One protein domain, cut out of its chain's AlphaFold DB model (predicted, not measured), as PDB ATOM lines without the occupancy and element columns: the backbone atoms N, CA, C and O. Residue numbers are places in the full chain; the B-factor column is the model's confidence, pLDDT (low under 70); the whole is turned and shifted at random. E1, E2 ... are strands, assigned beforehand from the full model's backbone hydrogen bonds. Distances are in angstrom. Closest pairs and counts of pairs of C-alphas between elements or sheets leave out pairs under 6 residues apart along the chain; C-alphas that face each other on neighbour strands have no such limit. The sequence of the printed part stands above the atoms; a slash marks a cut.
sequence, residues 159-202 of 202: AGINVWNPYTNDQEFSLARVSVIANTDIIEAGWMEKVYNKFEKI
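Overview. This is residues 159 to 202 of the 202 residues of a protein of Vitis vinifera (UniProt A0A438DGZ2). Look for one long antiparallel hairpin, E1 and E2, bent into an arch, with the long stretch of residues 159 to 172 folding back along it before E1 and a tail, residues 195 to 202, leading away after E2. The hairpin's tip, residues 181 to 186, sticks out. The printed part has 44 residues, with no named helix and two strands, E1 then E2, in a sheet of order E1 - E2; the class is all strand, with 20 residues, under half, in named elements. It is only just extended, close to loose, with a radius of gyration of the C-alphas of 14.0 A and spans of 37 by 30 by 15 A.

Arrangement. Find E1 at residues 173 to 182 and E2 at residues 185 to 194; they form a hairpin with a tight link of 2 residues, and their directions stand at 172 degrees. C-alphas 177 and 190 face each other at 4.1 A. N 178 and O 189, 2.8 A, and N 191 and O 176, 2.8 A, are within hydrogen-bond range. E1 bends by 61 degrees at residue 176 and E2 by 70 degrees at residue 191.

Along the chain. Start at C-alpha 173, (-22.969, 6.688, 51.449); E1 runs 26.2 A to C-alpha 182. E2 runs 24.9 A to C-alpha 194 at (-20.049, 5.165, 48.224).

Size, cuts and confidence. The two C-alphas farthest apart, of Asn 183 and Lys 201, are 38.4 A apart. The printed part has no cut and ends at the chain's last residue, 202. Mean pLDDT of the printed part is 75.4; residues 195 to 202 are under 70.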
ATOM      1  N   ALA A 159     -13.494  26.295  53.902       78.06
ATOM      2  CA  ALA A 159     -13.706  25.302  54.946       78.06
ATOM      3  C   ALA A 159     -12.544  24.306  54.965       78.06
ATOM      4  O   ALA A 159     -11.985  23.977  53.921       78.06
ATOM      5  N   GLY A 160     -12.176  23.853  56.163       77.69
ATOM      6  CA  GLY A 160     -11.316  22.690  56.348       77.69
ATOM      7  C   GLY A 160     -12.191  21.488  56.678       77.69
ATOM      8  O   GLY A 160     -12.956  21.548  57.637       77.69
ATOM      9  N   ILE A 161     -12.087  20.421  55.889       78.19
ATOM     10  CA  ILE A 161     -12.813  19.168  56.113       78.19
ATOM     11  C   ILE A 161     -11.777  18.099  56.465       78.19
ATOM     12  O   ILE A 161     -10.821  17.899  55.720       78.19
ATOM     13  N   ASN A 162     -11.954  17.435  57.606       77.38
ATOM     14  CA  ASN A 162     -11.134  16.299  58.018       77.38
ATOM     15  C   ASN A 162     -11.991  15.033  57.961       77.38
ATOM     16  O   ASN A 162     -12.980  14.940  58.687       77.38
ATOM     17  N   VAL A 163     -11.619  14.081  57.109       78.12
ATOM     18  CA  VAL A 163     -12.333  12.811  56.930       78.12
ATOM     19  C   VAL A 163     -11.375  11.674  57.267       78.12
ATOM     20  O   VAL A 163     -10.258  11.638  56.757       78.12
ATOM     21  N   TRP A 164     -11.806  10.755  58.129       75.00
ATOM     22  CA  TRP A 164     -11.010   9.605  58.559       75.00
ATOM     23  C   TRP A 164     -11.753   8.307  58.279       75.00
ATOM     24  O   TRP A 164     -12.733   8.020  58.958       75.00
ATOM     25  N   ASN A 165     -11.252   7.547  57.299       74.06
ATOM     26  CA  ASN A 165     -11.662   6.180  56.954       74.06
ATOM     27  C   ASN A 165     -13.156   5.880  57.195       74.06
ATOM     28  O   ASN A 165     -13.479   5.024  58.027       74.06
ATOM     29  N   PRO A 166     -14.072   6.623  56.557       77.75
ATOM     30  CA  PRO A 166     -15.487   6.403  56.771       77.75
ATOM     31  C   PRO A 166     -15.875   5.087  56.097       77.75
ATOM     32  O   PRO A 166     -15.469   4.790  54.977       77.75
ATOM     33  N   TYR A 167     -16.642   4.290  56.825       80.81
ATOM     34  CA  TYR A 167     -17.127   2.997  56.376       80.81
ATOM     35  C   TYR A 167     -18.620   3.112  56.079       80.81
ATOM     36  O   TYR A 167     -19.365   3.699  56.866       80.81
ATOM     37  N   THR A 168     -19.044   2.554  54.953       81.06
ATOM     38  CA  THR A 168     -20.442   2.525  54.513       81.06
ATOM     39  C   THR A 168     -20.793   1.105  54.103       81.06
ATOM     40  O   THR A 168     -19.990   0.463  53.424       81.06
ATOM     41  N   ASN A 169     -21.976   0.623  54.477       82.38
ATOM     42  CA  ASN A 169     -22.488  -0.646  53.968       82.38
ATOM     43  C   ASN A 169     -23.010  -0.510  52.528       82.38
ATOM     44  O   ASN A 169     -23.076   0.580  51.952       82.38
ATOM     45  N   ASP A 170     -23.428  -1.636  51.949       77.81
ATOM     46  CA  ASP A 170     -24.117  -1.649  50.664       77.81
ATOM     47  C   ASP A 170     -25.359  -0.746  50.724       77.81
ATOM     48  O   ASP A 170     -26.168  -0.843  51.644       77.81
ATOM     49  N   GLN A 171     -25.520   0.113  49.713       78.06
ATOM     50  CA  GLN A 171     -26.587   1.127  49.602       78.06
ATOM     51  C   GLN A 171     -26.445   2.356  50.519       78.06
ATOM     52  O   GLN A 171     -27.221   3.301  50.368       78.06
ATOM     53  N   GLU A 172     -25.434   2.412  51.387       83.00
ATOM     54  CA  GLU A 172     -25.107   3.604  52.173       83.00
ATOM     55  C   GLU A 172     -24.081   4.495  51.453       83.00
ATOM     56  O   GLU A 172     -23.370   4.081  50.532       83.00
ATOM     57  N   PHE A 173     -24.014   5.760  51.868       84.38
ATOM     58  CA  PHE A 173     -22.969   6.688  51.449       84.38
ATOM     59  C   PHE A 173     -22.593   7.609  52.610       84.38
ATOM     60  O   PHE A 173     -23.415   7.901  53.478       84.38
ATOM     61  N   SER A 174     -21.356   8.095  52.601       85.44
ATOM     62  CA  SER A 174     -20.872   9.113  53.532       85.44
ATOM     63  C   SER A 174     -20.467  10.348  52.740       85.44
ATOM     64  O   SER A 174     -19.809  10.224  51.709       85.44
ATOM     65  N   LEU A 175     -20.879  11.536  53.189       86.12
ATOM     66  CA  LEU A 175     -20.646  12.801  52.490       86.12
ATOM     67  C   LEU A 175     -20.156  13.869  53.465       86.12
ATOM     68  O   LEU A 175     -20.795  14.143  54.478       86.12
ATOM     69  N   ALA A 176     -19.068  14.540  53.099       87.31
ATOM     70  CA  ALA A 176     -18.610  15.755  53.754       87.31
ATOM     71  C   ALA A 176     -18.458  16.850  52.701       87.31
ATOM     72  O   ALA A 176     -17.661  16.716  51.776       87.31
ATOM     73  N   ARG A 177     -19.231  17.933  52.819       89.25
ATOM     74  CA  ARG A 177     -19.324  18.960  51.775       89.25
ATOM     75  C   ARG A 177     -19.355  20.370  52.329       89.25
ATOM     76  O   ARG A 177     -19.761  20.605  53.466       89.25
ATOM     77  N   VAL A 178     -18.997  21.311  51.472       89.69
ATOM     78  CA  VAL A 178     -19.197  22.736  51.678       89.69
ATOM     79  C   VAL A 178     -19.785  23.348  50.410       89.69
ATOM     80  O   VAL A 178     -19.364  23.007  49.306       89.69
ATOM     81  N   SER A 179     -20.775  24.227  50.560       89.62
ATOM     82  CA  SER A 179     -21.507  24.792  49.427       89.62
ATOM     83  C   SER A 179     -21.771  26.291  49.564       89.62
ATOM     84  O   SER A 179     -22.071  26.791  50.648       89.62
ATOM     85  N   VAL A 180     -21.645  27.010  48.443       88.31
ATOM     86  CA  VAL A 180     -22.177  28.368  48.256       88.31
ATOM     87  C   VAL A 180     -23.478  28.230  47.477       88.31
ATOM     88  O   VAL A 180     -23.491  27.597  46.421       88.31
ATOM     89  N   ILE A 181     -24.551  28.838  47.977       86.62
ATOM     90  CA  ILE A 181     -25.859  28.850  47.317       86.62
ATOM     91  C   ILE A 181     -26.194  30.296  46.946       86.62
ATOM     92  O   ILE A 181     -26.209  31.171  47.812       86.62
ATOM     93  N   ALA A 182     -26.466  30.538  45.666       86.06
ATOM     94  CA  ALA A 182     -26.881  31.825  45.124       86.06
ATOM     95  C   ALA A 182     -28.154  31.638  44.289       86.06
ATOM     96  O   ALA A 182     -28.101  31.234  43.132       86.06
ATOM     97  N   ASN A 183     -29.317  31.939  44.875       84.38
ATOM     98  CA  ASN A 183     -30.632  31.679  44.278       84.38
ATOM     99  C   ASN A 183     -30.811  30.191  43.912       84.38
ATOM    100  O   ASN A 183     -31.040  29.371  44.796       84.38
ATOM    101  N   THR A 184     -30.708  29.854  42.626       85.69
ATOM    102  CA  THR A 184     -30.802  28.492  42.079       85.69
ATOM    103  C   THR A 184     -29.444  27.844  41.839       85.69
ATOM    104  O   THR A 184     -29.383  26.641  41.595       85.69
ATOM    105  N   ASP A 185     -28.367  28.624  41.895       85.81
ATOM    106  CA  ASP A 185     -27.028  28.163  41.562       85.81
ATOM    107  C   ASP A 185     -26.321  27.676  42.824       85.81
ATOM    108  O   ASP A 185     -26.324  28.341  43.865       85.81
ATOM    109  N   ILE A 186     -25.708  26.497  42.731       86.06
ATOM    110  CA  ILE A 186     -24.986  25.873  43.837       86.06
ATOM    111  C   ILE A 186     -23.589  25.512  43.352       86.06
ATOM    112  O   ILE A 186     -23.425  24.787  42.372       86.06
ATOM    113  N   ILE A 187     -22.584  25.994  44.076       85.25
ATOM    114  CA  ILE A 187     -21.202  25.535  43.936       85.25
ATOM    115  C   ILE A 187     -20.886  24.710  45.175       85.25
ATOM    116  O   ILE A 187     -20.982  25.220  46.291       85.25
ATOM    117  N   GLU A 188     -20.506  23.451  44.982       88.56
ATOM    118  CA  GLU A 188     -20.198  22.512  46.058       88.56
ATOM    119  C   GLU A 188     -18.818  21.884  45.859       88.56
ATOM    120  O   GLU A 188     -18.417  21.565  44.740       88.56
ATOM    121  N   ALA A 189     -18.098  21.697  46.962       86.06
ATOM    122  CA  ALA A 189     -16.865  20.928  47.008       86.06
ATOM    123  C   ALA A 189     -16.849  20.059  48.268       86.06
ATOM    124  O   ALA A 189     -17.371  20.451  49.315       86.06
ATOM    125  N   GLY A 190     -16.242  18.878  48.187       86.50
ATOM    126  CA  GLY A 190     -16.274  17.934  49.293       86.50
ATOM    127  C   GLY A 190     -15.677  16.577  48.964       86.50
ATOM    128  O   GLY A 190     -14.937  16.416  47.996       86.50
ATOM    129  N   TRP A 191     -16.023  15.610  49.801       85.00
ATOM    130  CA  TRP A 191     -15.596  14.226  49.738       85.00
ATOM    131  C   TRP A 191     -16.801  13.296  49.898       85.00
ATOM    132  O   TRP A 191     -17.715  13.610  50.664       85.00
ATOM    133  N   MET A 192     -16.795  12.155  49.205       83.38
ATOM    134  CA  MET A 192     -17.856  11.151  49.280       83.38
ATOM    135  C   MET A 192     -17.284   9.726  49.242       83.38
ATOM    136  O   MET A 192     -16.523   9.415  48.327       83.38
ATOM    137  N   GLU A 193     -17.724   8.863  50.167       80.81
ATOM    138  CA  GLU A 193     -17.606   7.398  50.059       80.81
ATOM    139  C   GLU A 193     -18.939   6.875  49.554       80.81
ATOM    140  O   GLU A 193     -19.997   7.225  50.092       80.81
ATOM    141  N   LYS A 194     -18.898   5.984  48.572       77.50
ATOM    142  CA  LYS A 194     -20.049   5.165  48.224       77.50
ATOM    143  C   LYS A 194     -19.551   3.822  47.727       77.50
ATOM    144  O   LYS A 194     -18.715   3.779  46.824       77.50
ATOM    145  N   VAL A 195     -20.096   2.733  48.267       68.62
ATOM    146  CA  VAL A 195     -19.835   1.400  47.720       68.62
ATOM    147  C   VAL A 195     -20.522   1.311  46.361       68.62
ATOM    148  O   VAL A 195     -21.745   1.208  46.254       68.62
ATOM    149  N   TYR A 196     -19.730   1.389  45.296       56.50
ATOM    150  CA  TYR A 196     -20.188   0.999  43.975       56.50
ATOM    151  C   TYR A 196     -20.079  -0.516  43.874       56.50
ATOM    152  O   TYR A 196     -18.976  -1.065  43.899       56.50
ATOM    153  N   ASN A 197     -21.209  -1.191  43.661       45.56
ATOM    154  CA  ASN A 197     -21.169  -2.456  42.941       45.56
ATOM    155  C   ASN A 197     -20.468  -2.161  41.618       45.56
ATOM    156  O   ASN A 197     -20.994  -1.411  40.799       45.56
ATOM    157  N   LYS A 198     -19.232  -2.660  41.499       36.59
ATOM    158  CA  LYS A 198     -18.346  -2.604  40.337       36.59
ATOM    159  C   LYS A 198     -19.175  -2.509  39.056       36.59
ATOM    160  O   LYS A 198     -19.733  -3.513  38.626       36.59
ATOM    161  N   PHE A 199     -19.294  -1.307  38.488       35.56
ATOM    162  CA  PHE A 199     -19.994  -1.135  37.221       35.56
ATOM    163  C   PHE A 199     -19.327  -2.058  36.201       35.56
ATOM    164  O   PHE A 199     -18.116  -1.971  35.967       35.56
ATOM    165  N   GLU A 200     -20.106  -2.985  35.644       29.25
ATOM    166  CA  GLU A 200     -19.705  -3.717  34.456       29.25
ATOM    167  C   GLU A 200     -19.368  -2.697  33.366       29.25
ATOM    168  O   GLU A 200     -20.110  -1.744  33.117       29.25
ATOM    169  N   LYS A 201     -18.197  -2.888  32.754       26.22
ATOM    170  CA  LYS A 201     -17.833  -2.232  31.501       26.22
ATOM    171  C   LYS A 201     -18.951  -2.486  30.490       26.22
ATOM    172  O   LYS A 201     -19.226  -3.647  30.194       26.22
ATOM    173  N   ILE A 202     -19.514  -1.417  29.936       30.98
ATOM    174  CA  ILE A 202     -20.014  -1.447  28.558       30.98
ATOM    175  C   ILE A 202     -18.797  -1.303  27.641       30.98
ATOM    176  O   ILE A 202     -17.914  -0.473  27.974       30.98
TER     177      ILE A 202